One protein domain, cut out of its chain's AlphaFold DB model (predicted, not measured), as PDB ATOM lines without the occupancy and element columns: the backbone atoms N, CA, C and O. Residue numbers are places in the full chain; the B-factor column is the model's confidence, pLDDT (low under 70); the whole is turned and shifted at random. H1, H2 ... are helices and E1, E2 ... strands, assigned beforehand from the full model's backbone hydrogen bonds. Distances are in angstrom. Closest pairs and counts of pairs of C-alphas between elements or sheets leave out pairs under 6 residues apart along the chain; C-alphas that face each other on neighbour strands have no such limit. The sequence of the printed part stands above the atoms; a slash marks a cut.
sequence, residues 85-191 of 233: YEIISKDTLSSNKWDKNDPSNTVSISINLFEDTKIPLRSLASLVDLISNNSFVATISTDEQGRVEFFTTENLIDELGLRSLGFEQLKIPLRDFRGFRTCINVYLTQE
ATOM      1  N   TYR A  85     -53.809 -30.408  50.845       94.62
ATOM      2  CA  TYR A  85     -53.855 -31.568  49.961       94.62
ATOM      3  C   TYR A  85     -54.933 -32.566  50.382       94.62
ATOM      4  O   TYR A  85     -55.258 -32.706  51.560       94.62
ATOM      5  N   GLU A  86     -55.459 -33.291  49.400       95.69
ATOM      6  CA  GLU A  86     -56.426 -34.371  49.572       95.69
ATOM      7  C   GLU A  86     -55.839 -35.678  49.027       95.69
ATOM      8  O   GLU A  86     -55.265 -35.711  47.936       95.69
ATOM      9  N   ILE A  87     -55.988 -36.772  49.778       95.56
ATOM     10  CA  ILE A  87     -55.573 -38.108  49.336       95.56
ATOM     11  C   ILE A  87     -56.685 -38.712  48.476       95.56
ATOM     12  O   ILE A  87     -57.801 -38.906  48.953       95.56
ATOM     13  N   ILE A  88     -56.360 -39.046  47.228       96.56
ATOM     14  CA  ILE A  88     -57.292 -39.627  46.251       96.56
ATOM     15  C   ILE A  88     -57.251 -41.150  46.299       96.56
ATOM     16  O   ILE A  88     -58.289 -41.810  46.309       96.56
ATOM     17  N   SER A  89     -56.048 -41.716  46.351       95.44
ATOM     18  CA  SER A  89     -55.838 -43.150  46.534       95.44
ATOM     19  C   SER A  89     -54.592 -43.394  47.368       95.44
ATOM     20  O   SER A  89     -53.647 -42.605  47.333       95.44
ATOM     21  N   LYS A  90     -54.594 -44.484  48.136       93.88
ATOM     22  CA  LYS A  90     -53.470 -44.898  48.973       93.88
ATOM     23  C   LYS A  90     -53.462 -46.415  49.088       93.88
ATOM     24  O   LYS A  90     -54.258 -46.985  49.828       93.88
ATOM     25  N   ASP A  91     -52.542 -47.040  48.372       91.31
ATOM     26  CA  ASP A  91     -52.407 -48.489  48.299       91.31
ATOM     27  C   ASP A  91     -51.091 -48.923  48.936       91.31
ATOM     28  O   ASP A  91     -50.053 -48.287  48.745       91.31
ATOM     29  N   THR A  92     -51.105 -50.019  49.692       87.62
ATOM     30  CA  THR A  92     -49.876 -50.585  50.260       87.62
ATOM     31  C   THR A  92     -48.939 -51.013  49.134       87.62
ATOM     32  O   THR A  92     -49.351 -51.707  48.198       87.62
ATOM     33  N   LEU A  93     -47.662 -50.643  49.233       81.19
ATOM     34  CA  LEU A  93     -46.640 -51.168  48.336       81.19
ATOM     35  C   LEU A  93     -46.494 -52.668  48.602       81.19
ATOM     36  O   LEU A  93     -45.964 -53.101  49.622       81.19
ATOM     37  N   SER A  94     -46.999 -53.479  47.674       65.50
ATOM     38  CA  SER A  94     -46.681 -54.904  47.632       65.50
ATOM     39  C   SER A  94     -45.189 -55.055  47.337       65.50
ATOM     40  O   SER A  94     -44.633 -54.266  46.572       65.50
ATOM     41  N   SER A  95     -44.538 -56.057  47.940       57.50
ATOM     42  CA  SER A  95     -43.122 -56.392  47.738       57.50
ATOM     43  C   SER A  95     -42.866 -56.857  46.294       57.50
ATOM     44  O   SER A  95     -42.637 -58.034  46.014       57.50
ATOM     45  N   ASN A  96     -42.982 -55.954  45.330       50.06
ATOM     46  CA  ASN A  96     -42.814 -56.239  43.919       50.06
ATOM     47  C   ASN A  96     -41.383 -55.890  43.534       50.06
ATOM     48  O   ASN A  96     -41.053 -54.716  43.556       50.06
ATOM     49  N   LYS A  97     -40.597 -56.918  43.168       49.47
ATOM     50  CA  LYS A  97     -39.327 -57.023  42.392       49.47
ATOM     51  C   LYS A  97     -38.224 -55.942  42.452       49.47
ATOM     52  O   LYS A  97     -37.097 -56.270  42.099       49.47
ATOM     53  N   TRP A  98     -38.512 -54.710  42.839       49.28
ATOM     54  CA  TRP A  98     -37.633 -53.547  42.799       49.28
ATOM     55  C   TRP A  98     -36.967 -53.269  44.145       49.28
ATOM     56  O   TRP A  98     -35.972 -52.557  44.169       49.28
ATOM     57  N   ASP A  99     -37.446 -53.882  45.232       46.75
ATOM     58  CA  ASP A  99     -36.821 -53.755  46.543       46.75
ATOM     59  C   ASP A  99     -36.733 -55.116  47.248       46.75
ATOM     60  O   ASP A  99     -37.726 -55.834  47.386       46.75
ATOM     61  N   LYS A 100     -35.511 -55.499  47.632       51.56
ATOM     62  CA  LYS A 100     -35.247 -56.636  48.531       51.56
ATOM     63  C   LYS A 100     -35.232 -56.191  50.000       51.56
ATOM     64  O   LYS A 100     -35.167 -57.057  50.870       51.56
ATOM     65  N   ASN A 101     -35.285 -54.884  50.260       57.53
ATOM     66  CA  ASN A 101     -35.301 -54.296  51.590       57.53
ATOM     67  C   ASN A 101     -36.722 -53.875  51.993       57.53
ATOM     68  O   ASN A 101     -37.659 -53.909  51.195       57.53
ATOM     69  N   ASP A 102     -36.877 -53.572  53.281       66.56
ATOM     70  CA  ASP A 102     -38.149 -53.321  53.955       66.56
ATOM     71  C   ASP A 102     -39.000 -52.245  53.237       66.56
ATOM     72  O   ASP A 102     -38.661 -51.057  53.301       66.56
ATOM     73  N   PRO A 103     -40.128 -52.626  52.598       69.50
ATOM     74  CA  PRO A 103     -40.976 -51.706  51.841       69.50
ATOM     75  C   PRO A 103     -41.574 -50.600  52.715       69.50
ATOM     76  O   PRO A 103     -42.037 -49.597  52.174       69.50
ATOM     77  N   SER A 104     -41.537 -50.740  54.047       73.94
ATOM     78  CA  SER A 104     -41.995 -49.714  54.984       73.94
ATOM     79  C   SER A 104     -41.263 -48.375  54.826       73.94
ATOM     80  O   SER A 104     -41.844 -47.341  55.134       73.94
ATOM     81  N   ASN A 105     -40.033 -48.359  54.297       78.25
ATOM     82  CA  ASN A 105     -39.240 -47.134  54.129       78.25
ATOM     83  C   ASN A 105     -39.399 -46.463  52.756       78.25
ATOM     84  O   ASN A 105     -38.813 -45.408  52.522       78.25
ATOM     85  N   THR A 106     -40.183 -47.048  51.853       84.19
ATOM     86  CA  THR A 106     -40.313 -46.577  50.467       84.19
ATOM     87  C   THR A 106     -41.511 -45.643  50.318       84.19
ATOM     88  O   THR A 106     -42.557 -45.867  50.922       84.19
ATOM     89  N   VAL A 107     -41.391 -44.589  49.503       86.56
ATOM     90  CA  VAL A 107     -42.524 -43.722  49.123       86.56
ATOM     91  C   VAL A 107     -42.671 -43.694  47.618       86.56
ATOM     92  O   VAL A 107     -41.702 -43.463  46.901       86.56
ATOM     93  N   SER A 108     -43.907 -43.871  47.160       89.44
ATOM     94  CA  SER A 108     -44.330 -43.574  45.796       89.44
ATOM     95  C   SER A 108     -45.514 -42.615  45.876       89.44
ATOM     96  O   SER A 108     -46.568 -42.980  46.392       89.44
ATOM     97  N   ILE A 109     -45.343 -41.382  45.407       91.31
ATOM     98  CA  ILE A 109     -46.405 -40.371  45.425       91.31
ATOM     99  C   ILE A 109     -46.579 -39.751  44.043       91.31
ATOM    100  O   ILE A 109     -45.605 -39.390  43.386       91.31
ATOM    101  N   SER A 110     -47.830 -39.657  43.606       92.25
ATOM    102  CA  SER A 110     -48.247 -38.904  42.427       92.25
ATOM    103  C   SER A 110     -49.025 -37.681  42.894       92.25
ATOM    104  O   SER A 110     -49.916 -37.798  43.738       92.25
ATOM    105  N   ILE A 111     -48.661 -36.510  42.387       92.69
ATOM    106  CA  ILE A 111     -49.229 -35.226  42.798       92.69
ATOM    107  C   ILE A 111     -49.893 -34.585  41.591       92.69
ATOM    108  O   ILE A 111     -49.257 -34.478  40.548       92.69
ATOM    109  N   ASN A 112     -51.128 -34.114  41.756       91.25
ATOM    110  CA  ASN A 112     -51.824 -33.270  40.786       91.25
ATOM    111  C   ASN A 112     -52.044 -31.876  41.387       91.25
ATOM    112  O   ASN A 112     -52.606 -31.765  42.479       91.25
ATOM    113  N   LEU A 113     -51.623 -30.824  40.686       88.81
ATOM    114  CA  LEU A 113     -51.725 -29.443  41.165       88.81
ATOM    115  C   LEU A 113     -53.003 -28.731  40.697       88.81
ATOM    116  O   LEU A 113     -53.359 -28.755  39.515       88.81
ATOM    117  N   PHE A 114     -53.647 -28.031  41.626       87.25
ATOM    118  CA  PHE A 114     -54.840 -27.218  41.413       87.25
ATOM    119  C   PHE A 114     -54.731 -25.883  42.156       87.25
ATOM    120  O   PHE A 114     -54.029 -25.772  43.159       87.25
ATOM    121  N   GLU A 115     -55.481 -24.891  41.695       84.12
ATOM    122  CA  GLU A 115     -55.874 -23.727  42.488       84.12
ATOM    123  C   GLU A 115     -56.895 -24.134  43.563       84.12
ATOM    124  O   GLU A 115     -57.576 -25.157  43.435       84.12
ATOM    125  N   ASP A 116     -57.069 -23.314  44.597       78.69
ATOM    126  CA  ASP A 116     -58.081 -23.491  45.651       78.69
ATOM    127  C   ASP A 116     -59.524 -23.576  45.114       78.69
ATOM    128  O   ASP A 116     -60.369 -24.280  45.671       78.69
ATOM    129  N   THR A 117     -59.778 -22.954  43.963       76.44
ATOM    130  CA  THR A 117     -61.017 -23.052  43.173       76.44
ATOM    131  C   THR A 117     -61.186 -24.382  42.424       76.44
ATOM    132  O   THR A 117     -62.172 -24.573  41.708       76.44
ATOM    133  N   LYS A 118     -60.259 -25.332  42.602       83.00
ATOM    134  CA  LYS A 118     -60.192 -26.641  41.927       83.00
ATOM    135  C   LYS A 118     -59.920 -26.561  40.421       83.00
ATOM    136  O   LYS A 118     -60.188 -27.518  39.692       83.00
ATOM    137  N   ILE A 119     -59.359 -25.449  39.951       81.75
ATOM    138  CA  ILE A 119     -58.892 -25.296  38.569       81.75
ATOM    139  C   ILE A 119     -57.499 -25.937  38.448       81.75
ATOM    140  O   ILE A 119     -56.623 -25.612  39.242       81.75
ATOM    141  N   PRO A 120     -57.256 -26.857  37.496       81.81
ATOM    142  CA  PRO A 120     -55.936 -27.462  37.328       81.81
ATOM    143  C   PRO A 120     -54.867 -26.430  36.940       81.81
ATOM    144  O   PRO A 120     -55.057 -25.684  35.977       81.81
ATOM    145  N   LEU A 121     -53.711 -26.465  37.607       76.81
ATOM    146  CA  LEU A 121     -52.559 -25.612  37.294       76.81
ATOM    147  C   LEU A 121     -51.777 -26.180  36.104       76.81
ATOM    148  O   LEU A 121     -50.738 -26.823  36.251       76.81
ATOM    149  N   ARG A 122     -52.313 -25.977  34.898       70.69
ATOM    150  CA  ARG A 122     -51.701 -26.431  33.638       70.69
ATOM    151  C   ARG A 122     -50.739 -25.381  33.096       70.69
ATOM    152  O   ARG A 122     -51.005 -24.189  33.199       70.69
ATOM    153  N   SER A 123     -49.650 -25.832  32.472       60.53
ATOM    154  CA  SER A 123     -48.689 -24.969  31.758       60.53
ATOM    155  C   SER A 123     -47.938 -23.924  32.608       60.53
ATOM    156  O   SER A 123     -47.165 -23.144  32.056       60.53
ATOM    157  N   LEU A 124     -48.102 -23.931  33.935       64.19
ATOM    158  CA  LEU A 124     -47.257 -23.200  34.881       64.19
ATOM    159  C   LEU A 124     -46.122 -24.114  35.342       64.19
ATOM    160  O   LEU A 124     -46.373 -25.198  35.872       64.19
ATOM    161  N   ALA A 125     -44.876 -23.673  35.155       61.12
ATOM    162  CA  ALA A 125     -43.705 -24.379  35.664       61.12
ATOM    163  C   ALA A 125     -43.776 -24.428  37.197       61.12
ATOM    164  O   ALA A 125     -43.465 -23.450  37.876       61.12
ATOM    165  N   SER A 126     -44.217 -25.565  37.727       76.19
ATOM    166  CA  SER A 126     -44.271 -25.813  39.161       76.19
ATOM    167  C   SER A 126     -43.082 -26.679  39.556       76.19
ATOM    168  O   SER A 126     -42.660 -27.580  38.824       76.19
ATOM    169  N   LEU A 127     -42.506 -26.358  40.705       82.12
ATOM    170  CA  LEU A 127     -41.293 -26.965  41.223       82.12
ATOM    171  C   LEU A 127     -41.619 -27.694  42.523       82.12
ATOM    172  O   LEU A 127     -42.381 -27.200  43.353       82.12
ATOM    173  N   VAL A 128     -41.023 -28.862  42.707       86.56
ATOM    174  CA  VAL A 128     -41.099 -29.626  43.949       86.56
ATOM    175  C   VAL A 128     -39.694 -29.782  44.498       86.56
ATOM    176  O   VAL A 128     -38.841 -30.438  43.903       86.56
ATOM    177  N   ASP A 129     -39.452 -29.153  45.639       88.25
ATOM    178  CA  ASP A 129     -38.211 -29.281  46.378       88.25
ATOM    179  C   ASP A 129     -38.235 -30.550  47.221       88.25
ATOM    180  O   ASP A 129     -39.198 -30.834  47.934       88.25
ATOM    181  N   LEU A 130     -37.142 -31.296  47.154       88.69
ATOM    182  CA  LEU A 130     -36.875 -32.447  47.995       88.69
ATOM    183  C   LEU A 130     -36.112 -31.956  49.219       88.69
ATOM    184  O   LEU A 130     -35.032 -31.370  49.087       88.69
ATOM    185  N   ILE A 131     -36.677 -32.177  50.400       88.50
ATOM    186  CA  ILE A 131     -36.126 -31.701  51.666       88.50
ATOM    187  C   ILE A 131     -35.759 -32.918  52.524       88.50
ATOM    188  O   ILE A 131     -36.429 -33.950  52.477       88.50
ATOM    189  N   SER A 132     -34.639 -32.813  53.239       90.31
ATOM    190  CA  SER A 132     -34.137 -33.810  54.187       90.31
ATOM    191  C   SER A 132     -33.617 -33.113  55.435       90.31
ATOM    192  O   SER A 132     -32.707 -32.289  55.333       90.31
ATOM    193  N   ASN A 133     -34.155 -33.422  56.616       88.00
ATOM    194  CA  ASN A 133     -33.737 -32.824  57.888       88.00
ATOM    195  C   ASN A 133     -33.700 -31.285  57.820       88.00
ATOM    196  O   ASN A 133     -32.708 -30.653  58.191       88.00
ATOM    197  N   ASN A 134     -34.766 -30.681  57.280       82.00
ATOM    198  CA  ASN A 134     -34.885 -29.237  57.018       82.00
ATOM    199  C   ASN A 134     -33.830 -28.644  56.065       82.00
ATOM    200  O   ASN A 134     -33.690 -27.424  55.987       82.00
ATOM    201  N   SER A 135     -33.093 -29.478  55.332       81.44
ATOM    202  CA  SER A 135     -32.108 -29.051  54.340       81.44
ATOM    203  C   SER A 135     -32.606 -29.348  52.933       81.44
ATOM    204  O   SER A 135     -33.122 -30.429  52.653       81.44
ATOM    205  N   PHE A 136     -32.442 -28.379  52.037       87.50
ATOM    206  CA  PHE A 136     -32.718 -28.553  50.618       87.50
ATOM    207  C   PHE A 136     -31.766 -29.593  50.010       87.50
ATOM    208  O   PHE A 136     -30.554 -29.506  50.204       87.50
ATOM    209  N   VAL A 137     -32.314 -30.549  49.259       87.25
ATOM    210  CA  VAL A 137     -31.542 -31.596  48.574       87.25
ATOM    211  C   VAL A 137     -31.507 -31.349  47.069       87.25
ATOM    212  O   VAL A 137     -30.432 -31.300  46.475       87.25
ATOM    213  N   ALA A 138     -32.677 -31.210  46.444       86.00
ATOM    214  CA  ALA A 138     -32.819 -31.018  45.001       86.00
ATOM    215  C   ALA A 138     -34.198 -30.438  44.657       86.00
ATOM    216  O   ALA A 138     -35.094 -30.430  45.495       86.00
ATOM    217  N   THR A 139     -34.382 -30.021  43.405       86.81
ATOM    218  CA  THR A 139     -35.682 -29.611  42.859       86.81
ATOM    219  C   THR A 139     -36.019 -30.471  41.646       86.81
ATOM    220  O   THR A 139     -35.161 -30.707  40.795       86.81
ATOM    221  N   ILE A 140     -37.275 -30.898  41.546       87.38
ATOM    222  CA  ILE A 140     -37.847 -31.545  40.361       87.38
ATOM    223  C   ILE A 140     -38.989 -30.690  39.804       87.38
ATOM    224  O   ILE A 140     -39.632 -29.950  40.543       87.38
ATOM    225  N   SER A 141     -39.234 -30.760  38.497       83.75
ATOM    226  CA  SER A 141     -40.310 -30.016  37.834       83.75
ATOM    227  C   SER A 141     -41.530 -30.896  37.577       83.75
ATOM    228  O   SER A 141     -41.386 -32.093  37.323       83.75
ATOM    229  N   THR A 142     -42.719 -30.299  37.579       81.88
ATOM    230  CA  THR A 142     -43.937 -30.965  37.099       81.88
ATOM    231  C   THR A 142     -43.958 -31.085  35.573       81.88
ATOM    232  O   THR A 142     -43.294 -30.319  34.872       81.88
ATOM    233  N   ASP A 143     -44.753 -32.018  35.052       81.25
ATOM    234  CA  ASP A 143     -45.073 -32.105  33.626       81.25
ATOM    235  C   ASP A 143     -46.034 -30.985  33.165       81.25
ATOM    236  O   ASP A 143     -46.488 -30.146  33.949       81.25
ATOM    237  N   GLU A 144     -46.367 -30.971  31.870       76.31
ATOM    238  CA  GLU A 144     -47.275 -29.983  31.264       76.31
ATOM    239  C   GLU A 144     -48.701 -30.018  31.840       76.31
ATOM    240  O   GLU A 144     -49.457 -29.050  31.715       76.31
ATOM    241  N   GLN A 145     -49.085 -31.133  32.465       76.25
ATOM    242  CA  GLN A 145     -50.379 -31.318  33.108       76.25
ATOM    243  C   GLN A 145     -50.335 -31.017  34.614       76.25
ATOM    244  O   GLN A 145     -51.335 -31.258  35.290       76.25
ATOM    245  N   GLY A 146     -49.220 -30.480  35.123       70.31
ATOM    246  CA  GLY A 146     -49.055 -30.131  36.531       70.31
ATOM    247  C   GLY A 146     -48.905 -31.356  37.428       70.31
ATOM    248  O   GLY A 146     -49.288 -31.302  38.599       70.31
ATOM    249  N   ARG A 147     -48.399 -32.472  36.883       81.06
ATOM    250  CA  ARG A 147     -48.189 -33.710  37.634       81.06
ATOM    251  C   ARG A 147     -46.727 -33.933  37.949       81.06
ATOM    252  O   ARG A 147     -45.842 -33.577  37.173       81.06
ATOM    253  N   VAL A 148     -46.475 -34.574  39.079       85.50
ATOM    254  CA  VAL A 148     -45.157 -35.118  39.397       85.50
ATOM    255  C   VAL A 148     -45.307 -36.500  40.006       85.50
ATOM    256  O   VAL A 148     -46.183 -36.738  40.838       85.50
ATOM    257  N   GLU A 149     -44.442 -37.410  39.577       84.81
ATOM    258  CA  GLU A 149     -44.258 -38.702  40.217       84.81
ATOM    259  C   GLU A 149     -42.936 -38.680  40.974       84.81
ATOM    260  O   GLU A 149     -41.881 -38.380  40.416       84.81
ATOM    261  N   PHE A 150     -43.002 -38.986  42.264       86.94
ATOM    262  CA  PHE A 150     -41.843 -39.047  43.132       86.94
ATOM    263  C   PHE A 150     -41.711 -40.444  43.728       86.94
ATOM    264  O   PHE A 150     -42.676 -41.027  44.235       86.94
ATOM    265  N   PHE A 151     -40.491 -40.971  43.662       85.50
ATOM    266  CA  PHE A 151     -40.123 -42.260  44.219       85.50
ATOM    267  C   PHE A 151     -38.825 -42.127  45.011       85.50
ATOM    268  O   PHE A 151     -37.837 -41.593  44.511       85.50
ATOM    269  N   THR A 152     -38.821 -42.638  46.238       82.25
ATOM    270  CA  THR A 152     -37.615 -42.719  47.064       82.25
ATOM    271  C   THR A 152     -37.597 -44.023  47.843       82.25
ATOM    272  O   THR A 152     -38.620 -44.463  48.376       82.25
ATOM    273  N   THR A 153     -36.420 -44.636  47.872       70.81
ATOM    274  CA  THR A 153     -36.060 -45.754  48.742       70.81
ATOM    275  C   THR A 153     -35.276 -45.187  49.918       70.81
ATOM    276  O   THR A 153     -34.396 -44.354  49.701       70.81
ATOM    277  N   GLU A 154     -35.554 -45.672  51.129       70.06
ATOM    278  CA  GLU A 154     -34.937 -45.218  52.386       70.06
ATOM    279  C   GLU A 154     -35.448 -43.844  52.880       70.06
ATOM    280  O   GLU A 154     -36.029 -43.049  52.145       70.06
ATOM    281  N   ASN A 155     -35.261 -43.546  54.173       69.81
ATOM    282  CA  ASN A 155     -35.792 -42.339  54.833       69.81
ATOM    283  C   ASN A 155     -35.034 -41.041  54.477       69.81
ATOM    284  O   ASN A 155     -34.943 -40.138  55.306       69.81
ATOM    285  N   LEU A 156     -34.480 -40.939  53.265       81.75
ATOM    286  CA  LEU A 156     -33.612 -39.836  52.858       81.75
ATOM    287  C   LEU A 156     -34.367 -38.510  52.730       81.75
ATOM    288  O   LEU A 156     -33.894 -37.501  53.234       81.75
ATOM    289  N   ILE A 157     -35.521 -38.505  52.062       90.44
ATOM    290  CA  ILE A 157     -36.333 -37.297  51.835       90.44
ATOM    291  C   ILE A 157     -37.523 -37.325  52.783       90.44
ATOM    292  O   ILE A 157     -38.351 -38.231  52.679       90.44
ATOM    293  N   ASP A 158     -37.620 -36.379  53.710       91.06
ATOM    294  CA  ASP A 158     -38.659 -36.332  54.745       91.06
ATOM    295  C   ASP A 158     -39.833 -35.408  54.398       91.06
ATOM    296  O   ASP A 158     -40.928 -35.609  54.924       91.06
ATOM    297  N   GLU A 159     -39.651 -34.469  53.472       93.44
ATOM    298  CA  GLU A 159     -40.670 -33.498  53.071       93.44
ATOM    299  C   GLU A 159     -40.565 -33.153  51.575       93.44
ATOM    300  O   GLU A 159     -39.478 -33.120  50.993       93.44
ATOM    301  N   LEU A 160     -41.716 -32.880  50.955       92.69
ATOM    302  CA  LEU A 160     -41.809 -32.255  49.637       92.69
ATOM    303  C   LEU A 160     -42.280 -30.808  49.793       92.69
ATOM    304  O   LEU A 160     -43.336 -30.567  50.376       92.69
ATOM    305  N   GLY A 161     -41.524 -29.851  49.260       90.81
ATOM    306  CA  GLY A 161     -41.897 -28.438  49.215       90.81
ATOM    307  C   GLY A 161     -42.402 -28.047  47.830       90.81
ATOM    308  O   GLY A 161     -41.608 -27.922  46.905       90.81
ATOM    309  N   LEU A 162     -43.702 -27.829  47.671       89.19
ATOM    310  CA  LEU A 162     -44.308 -27.480  46.391       89.19
ATOM    311  C   LEU A 162     -44.359 -25.969  46.225       89.19
ATOM    312  O   LEU A 162     -44.950 -25.278  47.053       89.19
ATOM    313  N   ARG A 163     -43.755 -25.473  45.145       77.38
ATOM    314  CA  ARG A 163     -43.700 -24.056  44.786       77.38
ATOM    315  C   ARG A 163     -44.242 -23.850  43.379       77.38
ATOM    316  O   ARG A 163     -43.855 -24.554  42.446       77.38
ATOM    317  N   SER A 164     -45.099 -22.852  43.218       79.81
ATOM    318  CA  SER A 164     -45.560 -22.384  41.913       79.81
ATOM    319  C   SER A 164     -45.553 -20.861  41.910       79.81
ATOM    320  O   SER A 164     -45.765 -20.239  42.948       79.81
ATOM    321  N   LEU A 165     -45.241 -20.251  40.768       72.19
ATOM    322  CA  LEU A 165     -45.105 -18.798  40.679       72.19
ATOM    323  C   LEU A 165     -46.432 -18.111  41.032       72.19
ATOM    324  O   LEU A 165     -47.436 -18.348  40.365       72.19
ATOM    325  N   GLY A 166     -46.412 -17.235  42.038       68.62
ATOM    326  CA  GLY A 166     -47.603 -16.516  42.494       68.62
ATOM    327  C   GLY A 166     -48.530 -17.347  43.383       68.62
ATOM    328  O   GLY A 166     -49.686 -16.968  43.549       68.62
ATOM    329  N   PHE A 167     -48.052 -18.456  43.957       76.81
ATOM    330  CA  PHE A 167     -48.794 -19.320  44.878       76.81
ATOM    331  C   PHE A 167     -47.987 -19.624  46.135       76.81
ATOM    332  O   PHE A 167     -46.787 -19.862  46.055       76.81
ATOM    333  N   GLU A 168     -48.667 -19.705  47.281       76.38
ATOM    334  CA  GLU A 168     -48.029 -20.058  48.550       76.38
ATOM    335  C   GLU A 168     -47.446 -21.459  48.515       76.38
ATOM    336  O   GLU A 168     -48.072 -22.417  48.051       76.38
ATOM    337  N   GLN A 169     -46.241 -21.572  49.068       82.75
ATOM    338  CA  GLN A 169     -45.570 -22.847  49.210       82.75
ATOM    339  C   GLN A 169     -46.353 -23.777  50.142       82.75
ATOM    340  O   GLN A 169     -46.668 -23.427  51.280       82.75
ATOM    341  N   LEU A 170     -46.567 -25.014  49.692       90.69
ATOM    342  CA  LEU A 170     -47.086 -26.093  50.528       90.69
ATOM    343  C   LEU A 170     -45.979 -27.093  50.849       90.69
ATOM    344  O   LEU A 170     -45.258 -27.545  49.964       90.69
ATOM    345  N   LYS A 171     -45.878 -27.481  52.118       92.12
ATOM    346  CA  LYS A 171     -44.976 -28.534  52.587       92.12
ATOM    347  C   LYS A 171     -45.766 -29.802  52.886       92.12
ATOM    348  O   LYS A 171     -46.754 -29.756  53.616       92.12
ATOM    349  N   ILE A 172     -45.328 -30.929  52.331       94.06
ATOM    350  CA  ILE A 172     -45.969 -32.235  52.507       94.06
ATOM    351  C   ILE A 172     -44.993 -33.177  53.218       94.06
ATOM    352  O   ILE A 172     -44.025 -33.625  52.595       94.06
ATOM    353  N   PRO A 173     -45.226 -33.507  54.501       93.69
ATOM    354  CA  PRO A 173     -44.379 -34.442  55.228       93.69
ATOM    355  C   PRO A 173     -44.575 -35.861  54.688       93.69
ATOM    356  O   PRO A 173     -45.691 -36.369  54.615       93.69
ATOM    357  N   LEU A 174     -43.486 -36.547  54.351       92.62
ATOM    358  CA  LEU A 174     -43.542 -37.863  53.714       92.62
ATOM    359  C   LEU A 174     -43.758 -39.027  54.683       92.62
ATOM    360  O   LEU A 174     -44.035 -40.142  54.240       92.62
ATOM    361  N   ARG A 175     -43.670 -38.782  55.995       90.56
ATOM    362  CA  ARG A 175     -43.797 -39.809  57.039       90.56
ATOM    363  C   ARG A 175     -45.052 -40.668  56.880       90.56
ATOM    364  O   ARG A 175     -44.964 -41.885  56.995       90.56
ATOM    365  N   ASP A 176     -46.189 -40.054  56.569       89.56
ATOM    366  CA  ASP A 176     -47.475 -40.755  56.484       89.56
ATOM    367  C   ASP A 176     -47.661 -41.524  55.168       89.56
ATOM    368  O   ASP A 176     -48.603 -42.306  55.030       89.56
ATOM    369  N   PHE A 177     -46.768 -41.326  54.199       91.38
ATOM    370  CA  PHE A 177     -46.816 -41.945  52.874       91.38
ATOM    371  C   PHE A 177     -45.850 -43.133  52.742       91.38
ATOM    372  O   PHE A 177     -45.889 -43.856  51.746       91.38
ATOM    373  N   ARG A 178     -45.000 -43.352  53.751       89.75
ATOM    374  CA  ARG A 178     -44.030 -44.453  53.838       89.75
ATOM    375  C   ARG A 178     -44.729 -45.815  53.807       89.75
ATOM    376  O   ARG A 178     -45.670 -46.046  54.561       89.75
ATOM    377  N   GLY A 179     -44.293 -46.699  52.914       87.06
ATOM    378  CA  GLY A 179     -44.909 -48.002  52.654       87.06
ATOM    379  C   GLY A 179     -46.092 -47.979  51.686       87.06
ATOM    380  O   GLY A 179     -46.699 -49.027  51.450       87.06
ATOM    381  N   PHE A 180     -46.425 -46.825  51.100       89.88
ATOM    382  CA  PHE A 180     -47.604 -46.672  50.251       89.88
ATOM    383  C   PHE A 180     -47.279 -46.087  48.874       89.88
ATOM    384  O   PHE A 180     -46.363 -45.282  48.695       89.88
ATOM    385  N   ARG A 181     -48.100 -46.479  47.897       90.81
ATOM    386  CA  ARG A 181     -48.311 -45.760  46.645       90.81
ATOM    387  C   ARG A 181     -49.521 -44.857  46.837       90.81
ATOM    388  O   ARG A 181     -50.624 -45.348  47.059       90.81
ATOM    389  N   THR A 182     -49.314 -43.549  46.755       93.69
ATOM    390  CA  THR A 182     -50.356 -42.558  47.034       93.69
ATOM    391  C   THR A 182     -50.553 -41.625  45.847       93.69
ATOM    392  O   THR A 182     -49.585 -41.183  45.238       93.69
ATOM    393  N   CYS A 183     -51.801 -41.306  45.528       94.56
ATOM    394  CA  CYS A 183     -52.154 -40.220  44.622       94.56
ATOM    395  C   CYS A 183     -52.802 -39.104  45.439       94.56
ATOM    396  O   CYS A 183     -53.722 -39.372  46.220       94.56
ATOM    397  N   ILE A 184     -52.328 -37.871  45.276       95.56
ATOM    398  CA  ILE A 184     -52.861 -36.701  45.973       95.56
ATOM    399  C   ILE A 184     -53.233 -35.587  44.996       95.56
ATOM    400  O   ILE A 184     -52.592 -35.399  43.961       95.56
ATOM    401  N   ASN A 185     -54.244 -34.814  45.376       94.62
ATOM    402  CA  ASN A 185     -54.500 -33.500  44.806       94.62
ATOM    403  C   ASN A 185     -53.960 -32.448  45.766       94.62
ATOM    404  O   ASN A 185     -54.223 -32.519  46.965       94.62
ATOM    405  N   VAL A 186     -53.227 -31.475  45.244       93.00
ATOM    406  CA  VAL A 186     -52.726 -30.332  46.003       93.00
ATOM    407  C   VAL A 186     -53.434 -29.082  45.517       93.00
ATOM    408  O   VAL A 186     -53.453 -28.806  44.321       93.00
ATOM    409  N   TYR A 187     -53.983 -28.334  46.462       91.31
ATOM    410  CA  TYR A 187     -54.694 -27.087  46.247       91.31
ATOM    411  C   TYR A 187     -53.816 -25.947  46.750       91.31
ATOM    412  O   TYR A 187     -53.677 -25.737  47.958       91.31
ATOM    413  N   LEU A 188     -53.179 -25.251  45.812       86.06
ATOM    414  CA  LEU A 188     -52.369 -24.078  46.093       86.06
ATOM    415  C   LEU A 188     -53.246 -22.830  46.106       86.06
ATOM    416  O   LEU A 188     -54.186 -22.678  45.329       86.06
ATOM    417  N   THR A 189     -52.901 -21.911  46.991       81.31
ATOM    418  CA  THR A 189     -53.590 -20.632  47.158       81.31
ATOM    419  C   THR A 189     -52.648 -19.524  46.712       81.31
ATOM    420  O   THR A 189     -51.464 -19.592  47.037       81.31
ATOM    421  N   GLN A 190     -53.140 -18.542  45.959       73.38
ATOM    422  CA  GLN A 190     -52.297 -17.488  45.378       73.38
ATOM    423  C   GLN A 190     -51.524 -16.724  46.447       73.38
ATOM    424  O   GLN A 190     -52.148 -16.232  47.366       73.38
ATOM    425  N   GLU A 191     -50.205 -16.596  46.318       62.59
ATOM    426  CA  GLU A 191     -49.367 -15.837  47.248       62.59
ATOM    427  C   GLU A 191     -49.930 -14.438  47.482       62.59
ATOM    428  O   GLU A 191     -50.331 -13.749  46.538       62.59
TER     429      GLU A 191
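AT A GLANCE: This is residues 85 to 191 of the 233 residues of an uncharacterized protein of Saprospiraceae bacterium (UniProt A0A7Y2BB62). Two strongly twisted four-stranded sheets stand partly face to face as a sandwich, their strands crossed at 39 degrees, with the short helix H1 near one end of it and the long link of residues 93 to 106 beyond that end. One sheet, in the order E1, E8, E2, E5, is mixed; the other, E4, E3, E6, E7, is all antiparallel. The printed part has 107 residues, with eight named strands and one named helix in the order E1 to E7, H1, E8: mostly strand. It is compact, with a radius of gyration of the C-alphas of 13.9 A and spans of 42 by 29 by 21 A.

IN THESE COORDINATES: The mixed sheet holds E1, residues 85 to 92, E8, residues 180 to 188 and 23.5 A long, E2, residues 107 to 115 and 24.9 A long, and E5, residues 147 to 152. C-alpha 85 is at (-53.855, -31.568, 49.961) and C-alpha 188 at (-52.369, -24.078, 46.093). E1 bends by 64 degrees at residue 88. The other sheet holds E4, residues 135 to 141, E3, residues 126 to 132 and 19.8 A long, E6, residues 159 to 164, and E7, residues 167 to 173. C-alpha 135 is at (-32.108, -29.051, 54.340). H1 is residues 174 to 177, 5.3 A long.

HOW THE PARTS SIT: In the mixed sheet, inner strands E8 and E2 are parallel, with N 110 and O 182 2.8 A apart. E1 and E8 are antiparallel, with N 86 and O 185 at 2.8 A; E2 and E5 are antiparallel, with N 109 and O 150 at 2.9 A. These N and O pairs are within hydrogen-bond range, as are N 130 and O 138 of the hairpin E3 and E4, 2.8 A, N 129 and O 161 of E3 and E6, 2.8 A, and N 162 and O 170 of the hairpin E6 and E7, 2.8 A. The parts of the sheets that face each other are 9.9 A centre to centre, their best planes 16 degrees apart. The closest C-alphas of E7 and E8 are those of Phe 167 and Leu 188, 6.1 A; E3 and E5 are near each other. E1 and E4 are apart. H1 is on the mixed sheet, over E2, at a height of 8.5 A; it is too short for an O i to N i+4 pair, and its one O i to N i+3 pair is within range.

THE WHOLE: The C-alphas of Lys 100 and Glu 191 are the two farthest apart, 43.2 A. The printed part has no cut. The link E1 to E2 is long, with 14 residues. Mean pLDDT of the printed part is 81.9; it is under 70 at residues 94 to 103, 123 to 125, 155, 166 and 191.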